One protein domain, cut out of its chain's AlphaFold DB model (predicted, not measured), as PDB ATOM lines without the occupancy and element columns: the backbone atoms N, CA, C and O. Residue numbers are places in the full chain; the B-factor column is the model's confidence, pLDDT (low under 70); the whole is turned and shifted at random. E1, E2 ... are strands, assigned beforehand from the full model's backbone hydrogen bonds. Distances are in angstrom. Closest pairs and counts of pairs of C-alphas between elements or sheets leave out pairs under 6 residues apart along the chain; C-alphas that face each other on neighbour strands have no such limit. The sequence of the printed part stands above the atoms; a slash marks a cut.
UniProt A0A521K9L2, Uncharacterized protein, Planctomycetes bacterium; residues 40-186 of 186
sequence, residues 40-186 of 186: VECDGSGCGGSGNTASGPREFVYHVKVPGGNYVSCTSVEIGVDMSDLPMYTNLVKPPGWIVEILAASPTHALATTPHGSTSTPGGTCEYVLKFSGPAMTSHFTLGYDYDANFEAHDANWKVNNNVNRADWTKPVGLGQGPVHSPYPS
ATOM      1  N   VAL A  40      33.777  35.286  48.914       97.50
ATOM      2  CA  VAL A  40      34.677  36.318  48.398       97.50
ATOM      3  C   VAL A  40      35.284  37.072  49.579       97.50
ATOM      4  O   VAL A  40      34.595  37.789  50.299       97.50
ATOM      5  N   GLU A  41      36.572  36.857  49.818       97.44
ATOM      6  CA  GLU A  41      37.347  37.571  50.843       97.44
ATOM      7  C   GLU A  41      38.083  38.729  50.176       97.44
ATOM      8  O   GLU A  41      38.645  38.512  49.103       97.44
ATOM      9  N   CYS A  42      38.106  39.927  50.767       96.94
ATOM     10  CA  CYS A  42      38.927  41.017  50.236       96.94
ATOM     11  C   CYS A  42      40.230  41.164  51.028       96.94
ATOM     12  O   CYS A  42      40.228  41.085  52.249       96.94
ATOM     13  N   ASP A  43      41.344  41.361  50.325       96.25
ATOM     14  CA  ASP A  43      42.692  41.475  50.907       96.25
ATOM     15  C   ASP A  43      43.509  42.567  50.201       96.25
ATOM     16  O   ASP A  43      44.724  42.506  50.157       96.25
ATOM     17  N   GLY A  44      42.875  43.557  49.573       94.25
ATOM     18  CA  GLY A  44      43.584  44.666  48.922       94.25
ATOM     19  C   GLY A  44      44.184  45.656  49.927       94.25
ATOM     20  O   GLY A  44      43.668  45.774  51.038       94.25
ATOM     21  N   SER A  45      45.225  46.412  49.557       93.00
ATOM     22  CA  SER A  45      45.741  47.486  50.430       93.00
ATOM     23  C   SER A  45      44.705  48.596  50.673       93.00
ATOM     24  O   SER A  45      44.610  49.101  51.790       93.00
ATOM     25  N   GLY A  46      43.856  48.895  49.683       89.94
ATOM     26  CA  GLY A  46      42.686  49.769  49.820       89.94
ATOM     27  C   GLY A  46      41.612  49.201  50.757       89.94
ATOM     28  O   GLY A  46      40.782  49.942  51.268       89.94
ATOM     29  N   CYS A  47      41.665  47.901  51.050       86.56
ATOM     30  CA  CYS A  47      40.802  47.216  52.012       86.56
ATOM     31  C   CYS A  47      41.424  47.122  53.423       86.56
ATOM     32  O   CYS A  47      40.838  46.498  54.305       86.56
ATOM     33  N   GLY A  48      42.640  47.649  53.632       87.25
ATOM     34  CA  GLY A  48      43.436  47.425  54.848       87.25
ATOM     35  C   GLY A  48      44.134  46.056  54.916       87.25
ATOM     36  O   GLY A  48      44.639  45.684  55.975       87.25
ATOM     37  N   GLY A  49      44.150  45.308  53.808       91.81
ATOM     38  CA  GLY A  49      44.809  44.009  53.653       91.81
ATOM     39  C   GLY A  49      46.221  44.098  53.063       91.81
ATOM     40  O   GLY A  49      46.821  45.170  52.965       91.81
ATOM     41  N   SER A  50      46.774  42.946  52.676       91.50
ATOM     42  CA  SER A  50      48.167  42.830  52.210       91.50
ATOM     43  C   SER A  50      48.376  43.150  50.724       91.50
ATOM     44  O   SER A  50      49.492  43.420  50.282       91.50
ATOM     45  N   GLY A  51      47.306  43.089  49.942       92.56
ATOM     46  CA  GLY A  51      47.276  43.213  48.492       92.56
ATOM     47  C   GLY A  51      47.835  42.002  47.753       92.56
ATOM     48  O   GLY A  51      47.967  42.058  46.534       92.56
ATOM     49  N   ASN A  52      48.219  40.921  48.436       91.38
ATOM     50  CA  ASN A  52      49.096  39.918  47.839       91.38
ATOM     51  C   ASN A  52      48.442  39.140  46.689       91.38
ATOM     52  O   ASN A  52      47.478  38.388  46.848       91.38
ATOM     53  N   THR A  53      49.066  39.240  45.516       91.75
ATOM     54  CA  THR A  53      48.761  38.414  44.346       91.75
ATOM     55  C   THR A  53      50.036  37.770  43.803       91.75
ATOM     56  O   THR A  53      51.149  38.158  44.161       91.75
ATOM     57  N   ALA A  54      49.899  36.804  42.891       88.56
ATOM     58  CA  ALA A  54      51.051  36.184  42.229       88.56
ATOM     59  C   ALA A  54      51.900  37.186  41.416       88.56
ATOM     60  O   ALA A  54      53.076  36.939  41.171       88.56
ATOM     61  N   SER A  55      51.311  38.316  41.012       87.81
ATOM     62  CA  SER A  55      51.947  39.391  40.239       87.81
ATOM     63  C   SER A  55      52.324  40.618  41.083       87.81
ATOM     64  O   SER A  55      52.538  41.701  40.534       87.81
ATOM     65  N   GLY A  56      52.374  40.464  42.409       90.12
ATOM     66  CA  GLY A  56      52.667  41.531  43.369       90.12
ATOM     67  C   GLY A  56      51.418  42.156  44.008       90.12
ATOM     68  O   GLY A  56      50.298  41.757  43.678       90.12
ATOM     69  N   PRO A  57      51.599  43.104  44.944       94.31
ATOM     70  CA  PRO A  57      50.493  43.734  45.657       94.31
ATOM     71  C   PRO A  57      49.527  44.493  44.735       94.31
ATOM     72  O   PRO A  57      49.971  45.065  43.737       94.31
ATOM     73  N   ARG A  58      48.234  44.505  45.070       97.19
ATOM     74  CA  ARG A  58      47.196  45.327  44.426       97.19
ATOM     75  C   ARG A  58      46.344  46.066  45.453       97.19
ATOM     76  O   ARG A  58      46.188  45.598  46.586       97.19
ATOM     77  N   GLU A  59      45.762  47.179  45.031       96.75
ATOM     78  CA  GLU A  59      44.901  48.012  45.877       96.75
ATOM     79  C   GLU A  59      43.608  47.311  46.263       96.75
ATOM     80  O   GLU A  59      43.214  47.348  47.427       96.75
ATOM     81  N   PHE A  60      42.996  46.592  45.323       98.25
ATOM     82  CA  PHE A  60      41.805  45.789  45.565       98.25
ATOM     83  C   PHE A  60      42.067  44.352  45.130       98.25
ATOM     84  O   PHE A  60      42.387  44.072  43.975       98.25
ATOM     85  N   VAL A  61      41.933  43.417  46.070       98.31
ATOM     86  CA  VAL A  61      42.125  41.979  45.844       98.31
ATOM     87  C   VAL A  61      40.943  41.230  46.418       98.31
ATOM     88  O   VAL A  61      40.530  41.517  47.540       98.31
ATOM     89  N   TYR A  62      40.446  40.243  45.673       98.50
ATOM     90  CA  TYR A  62      39.361  39.362  46.080       98.50
ATOM     91  C   TYR A  62      39.758  37.895  45.904       98.50
ATOM     92  O   TYR A  62      39.980  37.419  44.786       98.50
ATOM     93  N   HIS A  63      39.809  37.146  47.001       97.69
ATOM     94  CA  HIS A  63      40.014  35.705  46.985       97.69
ATOM     95  C   HIS A  63      38.670  34.989  46.910       97.69
ATOM     96  O   HIS A  63      37.894  34.956  47.870       97.69
ATOM     97  N   VAL A  64      38.409  34.373  45.763       97.38
ATOM     98  CA  VAL A  64      37.175  33.639  45.505       97.38
ATOM     99  C   VAL A  64      37.365  32.192  45.949       97.38
ATOM    100  O   VAL A  64      38.084  31.409  45.322       97.38
ATOM    101  N   LYS A  65      36.715  31.819  47.053       95.81
ATOM    102  CA  LYS A  65      36.742  30.459  47.599       95.81
ATOM    103  C   LYS A  65      35.602  29.647  46.999       95.81
ATOM    104  O   LYS A  65      34.471  29.672  47.485       95.81
ATOM    105  N   VAL A  66      35.910  28.921  45.930       92.94
ATOM    106  CA  VAL A  66      34.995  27.937  45.335       92.94
ATOM    107  C   VAL A  66      35.017  26.642  46.160       92.94
ATOM    108  O   VAL A  66      36.102  26.088  46.348       92.94
ATOM    109  N   PRO A  67      33.872  26.150  46.670       88.50
ATOM    110  CA  PRO A  67      33.806  24.862  47.355       88.50
ATOM    111  C   PRO A  67      34.282  23.721  46.450       88.50
ATOM    112  O   PRO A  67      33.878  23.635  45.291       88.50
ATOM    113  N   GLY A  68      35.133  22.840  46.977       78.75
ATOM    114  CA  GLY A  68      35.639  21.693  46.220       78.75
ATOM    115  C   GLY A  68      34.559  20.646  45.911       78.75
ATOM    116  O   GLY A  68      33.499  20.615  46.535       78.75
ATOM    117  N   GLY A  69      34.857  19.745  44.969       65.75
ATOM    118  CA  GLY A  69      34.046  18.544  44.717       65.75
ATOM    119  C   GLY A  69      33.200  18.534  43.440       65.75
ATOM    120  O   GLY A  69      32.269  17.748  43.366       65.75
ATOM    121  N   ASN A  70      33.500  19.347  42.421       62.31
ATOM    122  CA  ASN A  70      32.783  19.408  41.126       62.31
ATOM    123  C   ASN A  70      31.294  19.817  41.184       62.31
ATOM    124  O   ASN A  70      30.659  19.919  40.139       62.31
ATOM    125  N   TYR A  71      30.728  20.083  42.362       71.75
ATOM    126  CA  TYR A  71      29.307  20.425  42.504       71.75
ATOM    127  C   TYR A  71      28.994  21.898  42.222       71.75
ATOM    128  O   TYR A  71      27.849  22.232  41.928       71.75
ATOM    129  N   VAL A  72      29.991  22.782  42.317       84.81
ATOM    130  CA  VAL A  72      29.837  24.225  42.107       84.81
ATOM    131  C   VAL A  72      31.003  24.743  41.275       84.81
ATOM    132  O   VAL A  72      32.147  24.333  41.455       84.81
ATOM    133  N   SER A  73      30.703  25.652  40.352       91.06
ATOM    134  CA  SER A  73      31.705  26.378  39.578       91.06
ATOM    135  C   SER A  73      31.391  27.867  39.567       91.06
ATOM    136  O   SER A  73      30.238  28.265  39.729       91.06
ATOM    137  N   CYS A  74      32.416  28.694  39.400       94.25
ATOM    138  CA  CYS A  74      32.307  30.138  39.251       94.25
ATOM    139  C   CYS A  74      32.589  30.524  37.798       94.25
ATOM    140  O   CYS A  74      33.640  30.182  37.264       94.25
ATOM    141  N   THR A  75      31.660  31.226  37.161       96.00
ATOM    142  CA  THR A  75      31.772  31.714  35.772       96.00
ATOM    143  C   THR A  75      31.784  33.235  35.695       96.00
ATOM    144  O   THR A  75      32.260  33.801  34.712       96.00
ATOM    145  N   SER A  76      31.287  33.909  36.734       97.56
ATOM    146  CA  SER A  76      31.364  35.357  36.858       97.56
ATOM    147  C   SER A  76      31.379  35.808  38.311       97.56
ATOM    148  O   SER A  76      30.734  35.194  39.161       97.56
ATOM    149  N   VAL A  77      32.061  36.918  38.572       98.31
ATOM    150  CA  VAL A  77      32.021  37.667  39.831       98.31
ATOM    151  C   VAL A  77      31.760  39.126  39.490       98.31
ATOM    152  O   VAL A  77      32.418  39.685  38.619       98.31
ATOM    153  N   GLU A  78      30.797  39.736  40.161       98.44
ATOM    154  CA  GLU A  78      30.467  41.154  40.033       98.44
ATOM    155  C   GLU A  78      30.711  41.824  41.378       98.44
ATOM    156  O   GLU A  78      30.203  41.342  42.391       98.44
ATOM    157  N   ILE A  79      31.474  42.916  41.373       98.31
ATOM    158  CA  ILE A  79      31.730  43.771  42.536       98.31
ATOM    159  C   ILE A  79      31.101  45.135  42.250       98.31
ATOM    160  O   ILE A  79      31.294  45.658  41.154       98.31
ATOM    161  N   GLY A  80      30.332  45.693  43.188       98.06
ATOM    162  CA  GLY A  80      29.812  47.059  43.059       98.06
ATOM    163  C   GLY A  80      30.944  48.078  42.969       98.06
ATOM    164  O   GLY A  80      31.934  47.924  43.676       98.06
ATOM    165  N   VAL A  81      30.812  49.055  42.069       97.62
ATOM    166  CA  VAL A  81      31.777  50.146  41.853       97.62
ATOM    167  C   VAL A  81      31.057  51.416  41.386       97.62
ATOM    168  O   VAL A  81      29.976  51.335  40.801       97.62
ATOM    169  N   ASP A  82      31.662  52.583  41.596       94.62
ATOM    170  CA  ASP A  82      31.013  53.879  41.333       94.62
ATOM    171  C   ASP A  82      31.462  54.585  40.044       94.62
ATOM    172  O   ASP A  82      30.903  55.619  39.693       94.62
ATOM    173  N   MET A  83      32.410  54.017  39.289       94.25
ATOM    174  CA  MET A  83      32.849  54.585  38.009       94.25
ATOM    175  C   MET A  83      32.547  53.681  36.823       94.25
ATOM    176  O   MET A  83      32.714  52.463  36.869       94.25
ATOM    177  N   SER A  84      32.129  54.310  35.723       95.06
ATOM    178  CA  SER A  84      31.822  53.610  34.476       95.06
ATOM    179  C   SER A  84      33.048  53.348  33.589       95.06
ATOM    180  O   SER A  84      32.988  52.547  32.653       95.06
ATOM    181  N   ASP A  85      34.155  54.043  33.855       95.38
ATOM    182  CA  ASP A  85      35.323  54.092  32.981       95.38
ATOM    183  C   ASP A  85      36.267  52.911  33.249       95.38
ATOM    184  O   ASP A  85      37.112  52.950  34.141       95.38
ATOM    185  N   LEU A  86      36.109  51.825  32.480       96.00
ATOM    186  CA  LEU A  86      36.916  50.604  32.617       96.00
ATOM    187  C   LEU A  86      38.447  50.858  32.618       96.00
ATOM    188  O   LEU A  86      39.134  50.212  33.407       96.00
ATOM    189  N   PRO A  87      39.003  51.773  31.797       96.88
ATOM    190  CA  PRO A  87      40.394  52.223  31.897       96.88
ATOM    191  C   PRO A  87      40.901  52.629  33.291       96.88
ATOM    192  O   PRO A  87      42.095  52.469  33.530       96.88
ATOM    193  N   MET A  88      40.044  53.089  34.213       96.12
ATOM    194  CA  MET A  88      40.457  53.416  35.590       96.12
ATOM    195  C   MET A  88      40.849  52.176  36.405       96.12
ATOM    196  O   MET A  88      41.564  52.290  37.395       96.12
ATOM    197  N   TYR A  89      40.411  50.984  35.994       97.38
ATOM    198  CA  TYR A  89      40.702  49.717  36.664       97.38
ATOM    199  C   TYR A  89      41.918  49.059  36.006       97.38
ATOM    200  O   TYR A  89      41.813  48.316  35.024       97.38
ATOM    201  N   THR A  90      43.099  49.346  36.542       97.31
ATOM    202  CA  THR A  90      44.387  48.961  35.956       97.31
ATOM    203  C   THR A  90      44.976  47.718  36.630       97.31
ATOM    204  O   THR A  90      44.430  47.174  37.590       97.31
ATOM    205  N   ASN A  91      46.076  47.193  36.073       96.88
ATOM    206  CA  ASN A  91      46.834  46.057  36.628       96.88
ATOM    207  C   ASN A  91      45.979  44.833  37.012       96.88
ATOM    208  O   ASN A  91      46.269  44.132  37.987       96.88
ATOM    209  N   LEU A  92      44.945  44.576  36.202       97.56
ATOM    210  CA  LEU A  92      43.929  43.552  36.421       97.56
ATOM    211  C   LEU A  92      44.540  42.177  36.730       97.56
ATOM    212  O   LEU A  92      45.314  41.620  35.948       97.56
ATOM    213  N   VAL A  93      44.095  41.586  37.834       98.19
ATOM    214  CA  VAL A  93      44.371  40.208  38.231       98.19
ATOM    215  C   VAL A  93      43.110  39.394  37.984       98.19
ATOM    216  O   VAL A  93      42.053  39.677  38.538       98.19
ATOM    217  N   LYS A  94      43.210  38.391  37.113       97.94
ATOM    218  CA  LYS A  94      42.102  37.495  36.762       97.94
ATOM    219  C   LYS A  94      42.622  36.177  36.186       97.94
ATOM    220  O   LYS A  94      43.733  36.157  35.649       97.94
ATOM    221  N   PRO A  95      41.839  35.086  36.242       97.75
ATOM    222  CA  PRO A  95      42.220  33.830  35.610       97.75
ATOM    223  C   PRO A  95      42.422  33.960  34.088       97.75
ATOM    224  O   PRO A  95      41.839  34.844  33.445       97.75
ATOM    225  N   PRO A  96      43.207  33.060  33.469       97.12
ATOM    226  CA  PRO A  96      43.320  32.991  32.017       97.12
ATOM    227  C   PRO A  96      41.951  32.828  31.340       97.12
ATOM    228  O   PRO A  96      41.101  32.068  31.798       97.12
ATOM    229  N   GLY A  97      41.734  33.553  30.240       97.69
ATOM    230  CA  GLY A  97      40.476  33.521  29.485       97.69
ATOM    231  C   GLY A  97      39.315  34.294  30.118       97.69
ATOM    232  O   GLY A  97      38.271  34.413  29.485       97.69
ATOM    233  N   TRP A  98      39.482  34.843  31.325       98.50
ATOM    234  CA  TRP A  98      38.500  35.762  31.893       98.50
ATOM    235  C   TRP A  98      38.639  37.160  31.284       98.50
ATOM    236  O   TRP A  98      39.748  37.609  30.983       98.50
ATOM    237  N   ILE A  99      37.523  37.860  31.138       98.38
ATOM    238  CA  ILE A  99      37.416  39.255  30.713       98.38
ATOM    239  C   ILE A  99      36.877  40.113  31.857       98.38
ATOM    240  O   ILE A  99      36.378  39.583  32.856       98.38
ATOM    241  N   VAL A 100      37.005  41.429  31.702       98.44
ATOM    242  CA  VAL A 100      36.459  42.417  32.633       98.44
ATOM    243  C   VAL A 100      35.592  43.388  31.854       98.44
ATOM    244  O   VAL A 100      35.996  43.860  30.794       98.44
ATOM    245  N   GLU A 101      34.406  43.655  32.379       98.00
ATOM    246  CA  GLU A 101      33.429  44.571  31.806       98.00
ATOM    247  C   GLU A 101      32.855  45.450  32.916       98.00
ATOM    248  O   GLU A 101      32.759  45.023  34.068       98.00
ATOM    249  N   ILE A 102      32.429  46.656  32.559       97.81
ATOM    250  CA  ILE A 102      31.619  47.502  33.429       97.81
ATOM    251  C   ILE A 102      30.170  47.416  32.968       97.81
ATOM    252  O   ILE A 102      29.883  47.579  31.781       97.81
ATOM    253  N   LEU A 103      29.258  47.181  33.908       96.88
ATOM    254  CA  LEU A 103      27.823  47.153  33.644       96.88
ATOM    255  C   LEU A 103      27.105  48.156  34.545       96.88
ATOM    256  O   LEU A 103      27.386  48.227  35.740       96.88
ATOM    257  N   ALA A 104      26.132  48.877  33.986       96.56
ATOM    258  CA  ALA A 104      25.196  49.666  34.778       96.56
ATOM    259  C   ALA A 104      24.375  48.739  35.688       96.56
ATOM    260  O   ALA A 104      23.793  47.750  35.227       96.56
ATOM    261  N   ALA A 105      24.350  49.049  36.980       93.81
ATOM    262  CA  ALA A 105      23.669  48.260  37.998       93.81
ATOM    263  C   ALA A 105      23.360  49.139  39.219       93.81
ATOM    264  O   ALA A 105      23.691  50.313  39.256       93.81
ATOM    265  N   SER A 106      22.695  48.590  40.233       94.19
ATOM    266  CA  SER A 106      22.498  49.314  41.499       94.19
ATOM    267  C   SER A 106      22.700  48.394  42.704       94.19
ATOM    268  O   SER A 106      21.761  48.168  43.474       94.19
ATOM    269  N   PRO A 107      23.877  47.749  42.839       95.00
ATOM    270  CA  PRO A 107      24.178  46.935  44.007       95.00
ATOM    271  C   PRO A 107      24.244  47.824  45.251       95.00
ATOM    272  O   PRO A 107      24.725  48.950  45.196       95.00
ATOM    273  N   THR A 108      23.773  47.316  46.387       95.81
ATOM    274  CA  THR A 108      23.847  48.058  47.652       95.81
ATOM    275  C   THR A 108      25.296  48.344  48.043       95.81
ATOM    276  O   THR A 108      26.177  47.526  47.782       95.81
ATOM    277  N   HIS A 109      25.529  49.446  48.742       95.44
ATOM    278  CA  HIS A 109      26.839  49.784  49.297       95.44
ATOM    279  C   HIS A 109      26.709  50.482  50.658       95.44
ATOM    280  O   HIS A 109      25.593  50.788  51.099       95.44
ATOM    281  N   ALA A 110      27.833  50.767  51.304       96.25
ATOM    282  CA  ALA A 110      27.939  51.747  52.377       96.25
ATOM    283  C   ALA A 110      29.174  52.615  52.123       96.25
ATOM    284  O   ALA A 110      30.265  52.077  51.968       96.25
ATOM    285  N   LEU A 111      29.000  53.941  52.082       93.19
ATOM    286  CA  LEU A 111      30.077  54.884  51.745       93.19
ATOM    287  C   LEU A 111      31.265  54.807  52.713       93.19
ATOM    288  O   LEU A 111      32.408  54.941  52.300       93.19
ATOM    289  N   ALA A 112      31.005  54.581  54.000       92.62
ATOM    290  CA  ALA A 112      32.070  54.428  54.980       92.62
ATOM    291  C   ALA A 112      32.728  53.048  54.852       92.62
ATOM    292  O   ALA A 112      32.037  52.030  54.867       92.62
ATOM    293  N   THR A 113      34.061  53.012  54.801       94.62
ATOM    294  CA  THR A 113      34.818  51.757  54.915       94.62
ATOM    295  C   THR A 113      34.622  51.148  56.303       94.62
ATOM    296  O   THR A 113      34.969  51.764  57.316       94.62
ATOM    297  N   THR A 114      34.159  49.902  56.360       96.56
ATOM    298  CA  THR A 114      34.120  49.121  57.602       96.56
ATOM    299  C   THR A 114      35.353  48.216  57.708       96.56
ATOM    300  O   THR A 114      35.651  47.483  56.762       96.56
ATOM    301  N   PRO A 115      36.067  48.190  58.851       95.44
ATOM    302  CA  PRO A 115      37.180  47.266  59.053       95.44
ATOM    303  C   PRO A 115      36.759  45.799  58.924       95.44
ATOM    304  O   PRO A 115      35.660  45.411  59.333       95.44
ATOM    305  N   HIS A 116      37.665  44.955  58.426       96.06
ATOM    306  CA  HIS A 116      37.410  43.514  58.339       96.06
ATOM    307  C   HIS A 116      37.044  42.916  59.696       96.06
ATOM    308  O   HIS A 116      37.562  43.313  60.741       96.06
ATOM    309  N   GLY A 117      36.131  41.946  59.679       95.94
ATOM    310  CA  GLY A 117      35.632  41.307  60.900       95.94
ATOM    311  C   GLY A 117      34.529  42.081  61.627       95.94
ATOM    312  O   GLY A 117      33.907  41.520  62.527       95.94
ATOM    313  N   SER A 118      34.222  43.308  61.200       96.62
ATOM    314  CA  SER A 118      33.081  44.083  61.697       96.62
ATOM    315  C   SER A 118      31.885  43.993  60.749       96.62
ATOM    316  O   SER A 118      32.036  43.705  59.562       96.62
ATOM    317  N   THR A 119      30.681  44.224  61.271       95.38
ATOM    318  CA  THR A 119      29.452  44.280  60.467       95.38
ATOM    319  C   THR A 119      29.249  45.688  59.915       95.38
ATOM    320  O   THR A 119      29.391  46.659  60.655       95.38
ATOM    321  N   SER A 120      28.871  45.784  58.641       96.25
ATOM    322  CA  SER A 120      28.485  47.038  57.988       96.25
ATOM    323  C   SER A 120      26.969  47.134  57.812       96.25
ATOM    324  O   SER A 120      26.259  46.133  57.896       96.25
ATOM    325  N   THR A 121      26.459  48.339  57.569       95.50
ATOM    326  CA  THR A 121      25.039  48.585  57.285       95.50
ATOM    327  C   THR A 121      24.903  49.239  55.913       95.50
ATOM    328  O   THR A 121      25.499  50.295  55.706       95.50
ATOM    329  N   PRO A 122      24.116  48.667  54.982       94.56
ATOM    330  CA  PRO A 122      23.936  49.263  53.664       94.56
ATOM    331  C   PRO A 122      23.235  50.623  53.787       94.56
ATOM    332  O   PRO A 122      22.267  50.762  54.536       94.56
ATOM    333  N   GLY A 123      23.717  51.615  53.039       91.56
ATOM    334  CA  GLY A 123      23.264  53.009  53.110       91.56
ATOM    335  C   GLY A 123      23.043  53.689  51.757       91.56
ATOM    336  O   GLY A 123      22.709  54.868  51.724       91.56
ATOM    337  N   GLY A 124      23.211  52.966  50.650       93.38
ATOM    338  CA  GLY A 124      23.049  53.489  49.294       93.38
ATOM    339  C   GLY A 124      23.265  52.400  48.247       93.38
ATOM    340  O   GLY A 124      23.168  51.205  48.555       93.38
ATOM    341  N   THR A 125      23.605  52.806  47.029       96.12
ATOM    342  CA  THR A 125      23.916  51.896  45.924       96.12
ATOM    343  C   THR A 125      25.086  52.415  45.108       96.12
ATOM    344  O   THR A 125      25.100  53.603  44.797       96.12
ATOM    345  N   CYS A 126      25.980  51.522  44.683       96.12
ATOM    346  CA  CYS A 126      26.905  51.854  43.604       96.12
ATOM    347  C   CYS A 126      26.129  52.046  42.293       96.12
ATOM    348  O   CYS A 126      25.087  51.413  42.096       96.12
ATOM    349  N   GLU A 127      26.646  52.856  41.371       95.44
ATOM    350  CA  GLU A 127      26.038  53.052  40.043       95.44
ATOM    351  C   GLU A 127      26.372  51.941  39.027       95.44
ATOM    352  O   GLU A 127      25.685  51.768  38.013       95.44
ATOM    353  N   TYR A 128      27.429  51.166  39.284       97.88
ATOM    354  CA  TYR A 128      27.929  50.154  38.360       97.88
ATOM    355  C   TYR A 128      28.370  48.884  39.093       97.88
ATOM    356  O   TYR A 128      28.410  48.787  40.324       97.88
ATOM    357  N   VAL A 129      28.702  47.867  38.303       97.94
ATOM    358  CA  VAL A 129      29.489  46.715  38.741       97.94
ATOM    359  C   VAL A 129      30.678  46.517  37.815       97.94
ATOM    360  O   VAL A 129      30.545  46.604  36.592       97.94
ATOM    361  N   LEU A 130      31.819  46.162  38.401       98.38
ATOM    362  CA  LEU A 130      32.947  45.585  37.683       98.38
ATOM    363  C   LEU A 130      32.743  44.070  37.621       98.38
ATOM    364  O   LEU A 130      32.797  43.365  38.635       98.38
ATOM    365  N   LYS A 131      32.459  43.567  36.420       98.31
ATOM    366  CA  LYS A 131      32.191  42.158  36.157       98.31
ATOM    367  C   LYS A 131      33.436  41.469  35.629       98.31
ATOM    368  O   LYS A 131      33.877  41.730  34.517       98.31
ATOM    369  N   PHE A 132      33.922  40.495  36.381       98.62
ATOM    370  CA  PHE A 132      34.890  39.505  35.933       98.62
ATOM    371  C   PHE A 132      34.124  38.280  35.436       98.62
ATOM    372  O   PHE A 132      33.263  37.769  36.154       98.62
ATOM    373  N   SER A 133      34.400  37.782  34.232       98.38
ATOM    374  CA  SER A 133      33.736  36.564  33.743       98.38
ATOM    375  C   SER A 133      34.579  35.769  32.760       98.38
ATOM    376  O   SER A 133      35.437  36.332  32.091       98.38
ATOM    377  N   GLY A 134      34.358  34.458  32.671       97.94
ATOM    378  CA  GLY A 134      35.123  33.589  31.780       97.94
ATOM    379  C   GLY A 134      34.805  32.102  31.954       97.94
ATOM    380  O   GLY A 134      33.728  31.751  32.446       97.94
ATOM    381  N   PRO A 135      35.729  31.209  31.546       97.12
ATOM    382  CA  PRO A 135      35.592  29.770  31.749       97.12
ATOM    383  C   PRO A 135      35.321  29.397  33.210       97.12
ATOM    384  O   PRO A 135      35.822  30.043  34.134       97.12
ATOM    385  N   ALA A 136      34.557  28.322  33.408       95.00
ATOM    386  CA  ALA A 136      34.158  27.846  34.726       95.00
ATOM    387  C   ALA A 136      35.368  27.478  35.605       95.00
ATOM    388  O   ALA A 136      36.177  26.623  35.250       95.00
ATOM    389  N   MET A 137      35.440  28.090  36.786       94.69
ATOM    390  CA  MET A 137      36.442  27.828  37.817       94.69
ATOM    391  C   MET A 137      35.849  26.924  38.899       94.69
ATOM    392  O   MET A 137      34.852  27.277  39.528       94.69
ATOM    393  N   THR A 138      36.463  25.767  39.137       93.44
ATOM    394  CA  THR A 138      36.068  24.801  40.185       93.44
ATOM    395  C   THR A 138      37.030  24.781  41.376       93.44
ATOM    396  O   THR A 138      36.816  24.054  42.344       93.44
ATOM    397  N   SER A 139      38.089  25.586  41.316       93.88
ATOM    398  CA  SER A 139      39.086  25.779  42.365       93.88
ATOM    399  C   SER A 139      39.101  27.232  42.832       93.88
ATOM    400  O   SER A 139      38.488  28.107  42.221       93.88
ATOM    401  N   HIS A 140      39.790  27.496  43.943       95.50
ATOM    402  CA  HIS A 140      40.004  28.858  44.417       95.50
ATOM    403  C   HIS A 140      40.817  29.674  43.410       95.50
ATOM    404  O   HIS A 140      41.727  29.151  42.765       95.50
ATOM    405  N   PHE A 141      40.516  30.964  43.315       97.00
ATOM    406  CA  PHE A 141      41.250  31.890  42.463       97.00
ATOM    407  C   PHE A 141      41.212  33.306  43.030       97.00
ATOM    408  O   PHE A 141      40.483  33.591  43.981       97.00
ATOM    409  N   THR A 142      42.016  34.184  42.440       97.94
ATOM    410  CA  THR A 142      42.133  35.581  42.850       97.94
ATOM    411  C   THR A 142      41.687  36.489  41.715       97.94
ATOM    412  O   THR A 142      42.028  36.257  40.552       97.94
ATOM    413  N   LEU A 143      40.938  37.519  42.083       98.38
ATOM    414  CA  LEU A 143      40.631  38.682  41.267       98.38
ATOM    415  C   LEU A 143      41.279  39.911  41.905       98.38
ATOM    416  O   LEU A 143      41.532  39.915  43.109       98.38
ATOM    417  N   GLY A 144      41.526  40.956  41.133       97.50
ATOM    418  CA  GLY A 144      42.017  42.213  41.684       97.50
ATOM    419  C   GLY A 144      42.334  43.251  40.625       97.50
ATOM    420  O   GLY A 144      42.270  42.961  39.429       97.50
ATOM    421  N   TYR A 145      42.649  44.455  41.077       98.12
ATOM    422  CA  TYR A 145      42.989  45.607  40.250       98.12
ATOM    423  C   TYR A 145      43.608  46.714  41.111       98.12
ATOM    424  O   TYR A 145      43.461  46.711  42.336       98.12
ATOM    425  N   ASP A 146      44.266  47.652  40.438       97.69
ATOM    426  CA  ASP A 146      44.594  48.973  40.973       97.69
ATOM    427  C   ASP A 146      43.627  50.004  40.375       97.69
ATOM    428  O   ASP A 146      42.987  49.743  39.349       97.69
ATOM    429  N   TYR A 147      43.500  51.159  41.017       96.81
ATOM    430  CA  TYR A 147      42.575  52.210  40.628       96.81
ATOM    431  C   TYR A 147      43.329  53.503  40.289       96.81
ATOM    432  O   TYR A 147      43.992  54.100  41.130       96.81
ATOM    433  N   ASP A 148      43.245  53.936  39.031       95.06
ATOM    434  CA  ASP A 148      44.043  55.045  38.481       95.06
ATOM    435  C   ASP A 148      43.409  56.423  38.746       95.06
ATOM    436  O   ASP A 148      43.146  57.211  37.838       95.06
ATOM    437  N   ALA A 149      43.089  56.689  40.013       91.94
ATOM    438  CA  ALA A 149      42.607  57.975  40.505       91.94
ATOM    439  C   ALA A 149      42.774  58.056  42.027       91.94
ATOM    440  O   ALA A 149      42.980  57.048  42.698       91.94
ATOM    441  N   ASN A 150      42.624  59.254  42.594       92.81
ATOM    442  CA  ASN A 150      42.419  59.360  44.035       92.81
ATOM    443  C   ASN A 150      41.080  58.708  44.402       92.81
ATOM    444  O   ASN A 150      40.078  58.885  43.704       92.81
ATOM    445  N   PHE A 151      41.075  57.952  45.494       94.38
ATOM    446  CA  PHE A 151      39.883  57.278  45.979       94.38
ATOM    447  C   PHE A 151      39.861  57.214  47.502       94.38
ATOM    448  O   PHE A 151      40.895  57.274  48.170       94.38
ATOM    449  N   GLU A 152      38.661  57.043  48.037       94.56
ATOM    450  CA  GLU A 152      38.426  56.424  49.337       94.56
ATOM    451  C   GLU A 152      37.872  55.017  49.109       94.56
ATOM    452  O   GLU A 152      37.275  54.735  48.073       94.56
ATOM    453  N   ALA A 153      38.082  54.092  50.040       96.00
ATOM    454  CA  ALA A 153      37.395  52.809  49.966       96.00
ATOM    455  C   ALA A 153      35.976  52.939  50.540       96.00
ATOM    456  O   ALA A 153      35.698  53.779  51.399       96.00
ATOM    457  N   HIS A 154      35.078  52.075  50.089       97.12
ATOM    458  CA  HIS A 154      33.738  51.946  50.649       97.12
ATOM    459  C   HIS A 154      33.318  50.474  50.664       97.12
ATOM    460  O   HIS A 154      33.905  49.649  49.955       97.12
ATOM    461  N   ASP A 155      32.310  50.120  51.462       98.12
ATOM    462  CA  ASP A 155      31.802  48.749  51.502       98.12
ATOM    463  C   ASP A 155      30.889  48.485  50.299       98.12
ATOM    464  O   ASP A 155      29.823  49.084  50.162       98.12
ATOM    465  N   ALA A 156      31.269  47.539  49.453       98.06
ATOM    466  CA  ALA A 156      30.570  47.166  48.237       98.06
ATOM    467  C   ALA A 156      29.937  45.775  48.349       98.06
ATOM    468  O   ALA A 156      30.498  44.823  48.907       98.06
ATOM    469  N   ASN A 157      28.753  45.631  47.758       97.88
ATOM    470  CA  ASN A 157      28.143  44.324  47.550       97.88
ATOM    471  C   ASN A 157      28.844  43.588  46.394       97.88
ATOM    472  O   ASN A 157      29.455  44.189  45.509       97.88
ATOM    473  N   TRP A 158      28.727  42.267  46.394       98.06
ATOM    474  CA  TRP A 158      29.226  41.403  45.338       98.06
ATOM    475  C   TRP A 158      28.242  40.272  45.062       98.06
ATOM    476  O   TRP A 158      27.439  39.893  45.918       98.06
ATOM    477  N   LYS A 159      28.326  39.684  43.870       96.44
ATOM    478  CA  LYS A 159      27.611  38.447  43.536       96.44
ATOM    479  C   LYS A 159      28.403  37.572  42.579       96.44
ATOM    480  O   LYS A 159      29.273  38.034  41.849       96.44
ATOM    481  N   VAL A 160      28.053  36.295  42.561       94.75
ATOM    482  CA  VAL A 160      28.653  35.264  41.715       94.75
ATOM    483  C   VAL A 160      27.558  34.558  40.924       94.75
ATOM    484  O   VAL A 160      26.489  34.267  41.473       94.75
ATOM    485  N   ASN A 161      27.829  34.266  39.648       91.12
ATOM    486  CA  ASN A 161      26.926  33.560  38.730       91.12
ATOM    487  C   ASN A 161      25.492  34.129  38.728       91.12
ATOM    488  O   ASN A 161      24.540  33.402  39.007       91.12
ATOM    489  N   ASN A 162      25.317  35.426  38.455       79.00
ATOM    490  CA  ASN A 162      23.994  36.066  38.375       79.00
ATOM    491  C   ASN A 162      23.097  35.839  39.620       79.00
ATOM    492  O   ASN A 162      21.922  35.516  39.473       79.00
ATOM    493  N   ASN A 163      23.633  36.052  40.833       78.88
ATOM    494  CA  ASN A 163      22.945  35.986  42.144       78.88
ATOM    495  C   ASN A 163      22.773  34.607  42.805       78.88
ATOM    496  O   ASN A 163      22.074  34.521  43.817       78.88
ATOM    497  N   VAL A 164      23.444  33.548  42.338       77.62
ATOM    498  CA  VAL A 164      23.456  32.277  43.096       77.62
ATOM    499  C   VAL A 164      24.131  32.463  44.461       77.62
ATOM    500  O   VAL A 164      23.624  31.984  45.470       77.62
ATOM    501  N   ASN A 165      25.241  33.207  44.503       88.56
ATOM    502  CA  ASN A 165      25.881  33.655  45.742       88.56
ATOM    503  C   ASN A 165      26.013  35.178  45.706       88.56
ATOM    504  O   ASN A 165      26.242  35.742  44.635       88.56
ATOM    505  N   ARG A 166      25.870  35.835  46.854       94.31
ATOM    506  CA  ARG A 166      26.006  37.289  46.996       94.31
ATOM    507  C   ARG A 166      26.420  37.660  48.410       94.31
ATOM    508  O   ARG A 166      26.272  36.826  49.309       94.31
ATOM    509  N   ALA A 167      26.857  38.900  48.596       95.56
ATOM    510  CA  ALA A 167      27.123  39.420  49.925       95.56
ATOM    511  C   ALA A 167      25.856  39.379  50.796       95.56
ATOM    512  O   ALA A 167      24.753  39.739  50.372       95.56
ATOM    513  N   ASP A 168      26.043  38.964  52.040       95.38
ATOM    514  CA  ASP A 168      25.080  39.027  53.124       95.38
ATOM    515  C   ASP A 168      25.551  40.107  54.102       95.38
ATOM    516  O   ASP A 168      26.514  39.922  54.841       95.38
ATOM    517  N   TRP A 169      24.855  41.244  54.112       96.06
ATOM    518  CA  TRP A 169      25.180  42.398  54.959       96.06
ATOM    519  C   TRP A 169      25.047  42.124  56.462       96.06
ATOM    520  O   TRP A 169      25.489  42.927  57.273       96.06
ATOM    521  N   THR A 170      24.481  40.980  56.856       95.88
ATOM    522  CA  THR A 170      24.489  40.534  58.257       95.88
ATOM    523  C   THR A 170      25.804  39.858  58.658       95.88
ATOM    524  O   THR A 170      25.993  39.521  59.830       95.88
ATOM    525  N   LYS A 171      26.714  39.625  57.703       96.88
ATOM    526  CA  LYS A 171      28.015  38.988  57.920       96.88
ATOM    527  C   LYS A 171      29.148  40.018  57.948       96.88
ATOM    528  O   LYS A 171      29.026  41.078  57.334       96.88
ATOM    529  N   PRO A 172      30.268  39.694  58.619       97.56
ATOM    530  CA  PRO A 172      31.413  40.588  58.686       97.56
ATOM    531  C   PRO A 172      32.007  40.931  57.318       97.56
ATOM    532  O   PRO A 172      32.158  40.052  56.463       97.56
ATOM    533  N   VAL A 173      32.400  42.193  57.156       97.94
ATOM    534  CA  VAL A 173      33.061  42.719  55.957       97.94
ATOM    535  C   VAL A 173      34.386  41.994  55.717       97.94
ATOM    536  O   VAL A 173      35.123  41.693  56.662       97.94
ATOM    537  N   GLY A 174      34.672  41.688  54.452       96.25
ATOM    538  CA  GLY A 174      35.948  41.156  53.970       96.25
ATOM    539  C   GLY A 174      36.223  39.678  54.257       96.25
ATOM    540  O   GLY A 174      37.175  39.131  53.713       96.25
ATOM    541  N   LEU A 175      35.377  38.992  55.036       94.56
ATOM    542  CA  LEU A 175      35.622  37.614  55.495       94.56
ATOM    543  C   LEU A 175      34.795  36.547  54.756       94.56
ATOM    544  O   LEU A 175      34.405  35.522  55.325       94.56
ATOM    545  N   GLY A 176      34.488  36.779  53.480       95.12
ATOM    546  CA  GLY A 176      33.943  35.754  52.597       95.12
ATOM    547  C   GLY A 176      32.467  35.914  52.250       95.12
ATOM    548  O   GLY A 176      32.125  35.883  51.078       95.12
ATOM    549  N   GLN A 177      31.572  36.020  53.235       95.81
ATOM    550  CA  GLN A 177      30.124  36.134  52.971       95.81
ATOM    551  C   GLN A 177      29.579  37.552  53.135       95.81
ATOM    552  O   GLN A 177      28.511  37.831  52.607       95.81
ATOM    553  N   GLY A 178      30.274  38.423  53.868       96.88
ATOM    554  CA  GLY A 178      29.880  39.822  54.021       96.88
ATOM    555  C   GLY A 178      30.239  40.672  52.806       96.88
ATOM    556  O   GLY A 178      30.762  40.142  51.821       96.88
ATOM    557  N   PRO A 179      29.960  41.984  52.852       98.12
ATOM    558  CA  PRO A 179      30.401  42.902  51.812       98.12
ATOM    559  C   PRO A 179      31.933  42.933  51.733       98.12
ATOM    560  O   PRO A 179      32.641  42.484  52.637       98.12
ATOM    561  N   VAL A 180      32.436  43.438  50.617       98.31
ATOM    562  CA  VAL A 180      33.867  43.653  50.370       98.31
ATOM    563  C   VAL A 180      34.129  45.148  50.258       98.31
ATOM    564  O   VAL A 180      33.217  45.933  50.472       98.31
ATOM    565  N   HIS A 181      35.343  45.551  49.898       98.19
ATOM    566  CA  HIS A 181      35.636  46.950  49.598       98.19
ATOM    567  C   HIS A 181      35.825  47.184  48.110       98.19
ATOM    568  O   HIS A 181      36.261  46.286  47.384       98.19
ATOM    569  N   SER A 182      35.511  48.394  47.667       97.56
ATOM    570  CA  SER A 182      35.810  48.888  46.323       97.56
ATOM    571  C   SER A 182      36.116  50.397  46.379       97.56
ATOM    572  O   SER A 182      35.817  51.026  47.403       97.56
ATOM    573  N   PRO A 183      36.742  50.983  45.345       96.50
ATOM    574  CA  PRO A 183      37.052  52.405  45.337       96.50
ATOM    575  C   PRO A 183      35.788  53.247  45.147       96.50
ATOM    576  O   PRO A 183      34.904  52.920  44.355       96.50
ATOM    577  N   TYR A 184      35.745  54.362  45.863       91.31
ATOM    578  CA  TYR A 184      34.827  55.477  45.707       91.31
ATOM    579  C   TYR A 184      35.649  56.712  45.309       91.31
ATOM    580  O   TYR A 184      36.611  57.036  46.012       91.31
ATOM    581  N   PRO A 185      35.332  57.395  44.198       86.62
ATOM    582  CA  PRO A 185      36.029  58.621  43.813       86.62
ATOM    583  C   PRO A 185      35.999  59.665  44.938       86.62
ATOM    584  O   PRO A 185      34.929  59.930  45.492       86.62
ATOM    585  N   SER A 186      37.158  60.247  45.258       77.50
ATOM    586  CA  SER A 186      37.300  61.324  46.251       77.50
ATOM    587  C   SER A 186      37.493  62.709  45.641       77.50
ATOM    588  O   SER A 186      38.006  62.814  44.502       77.50
TER     589      SER A 186
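AT A GLANCE: This is residues 40 to 186 of the 186 residues of an uncharacterized protein of Planctomycetes bacterium (UniProt A0A521K9L2). Two four-stranded sheets, E1-E2-E8-E4 and E5-E7-E3-E10, lie face to face as a slightly crossed sandwich, and a smaller sheet, E6-E9-E11, closes one end beside the last residues of E3. The three sheets make a stack of sheets, face to face in turn. The printed part has 147 residues with eleven named strands, E1 to E11 in chain order, and no named helix: the class is all strand, though under half of the residues are in named strands. Each sheet is antiparallel in the order given. The whole is compact, with a radius of gyration of the C-alphas of 13.7 A, and rounded, spanning 40 by 32 by 30 A.

HOW THE PARTS SIT: E1, residues 40 to 42, and E2, residues 60 to 65, form a hairpin, with N 41 and O 63 3.0 A apart, within hydrogen-bond range. E2 is the antiparallel neighbour of E8, residues 141 to 147, with N 62 and O 143 at 2.8 A. E8 is also the neighbour of E4, residues 89 to 93, with N 93 and O 144 at 2.8 A. The second sheet begins at E5, residues 99 to 104, whose N 101 is 2.9 A from O 131 of E7, residues 128 to 137. E7 bends by 70 degrees at residue 134; its N 132 is 2.8 A from O 77 of E3, residues 74 to 81. N 78 of E3 is 2.8 A from O 159 of E10, residues 158 to 160. These two sheets face each other 10.3 A centre to centre, their strands at 34 degrees. In the third sheet, E6, residues 108 to 110, and E9, residues 151 to 156, have N 110 and O 155 at 2.8 A; E9 and E11, residues 180 to 185, have N 154 and O 182 at 3.0 A. E9 runs on into E10 at 55 degrees. The closest C-alphas of E3 and E11, Val 81 and Ser 182, are 6.2 A apart.

IN THESE COORDINATES: E1 begins at C-alpha 40, (34.677, 36.318, 48.398). E7, the longest strand by residues, measures 23.9 A from first to last C-alpha, E8 20.4 A and E3 20.2 A. E11 is 16.5 A long and ends at C-alpha 185, (36.029, 58.621, 43.813).

THE WHOLE: The C-alphas farthest apart, those of Gly 69 and Ser 186, are 42.9 A apart. The printed part has no cut. The long links are E1 to E2, E6 to E7 and E10 to E11. Mean pLDDT of the printed part is 94.3; residues 69 to 70 are under 70.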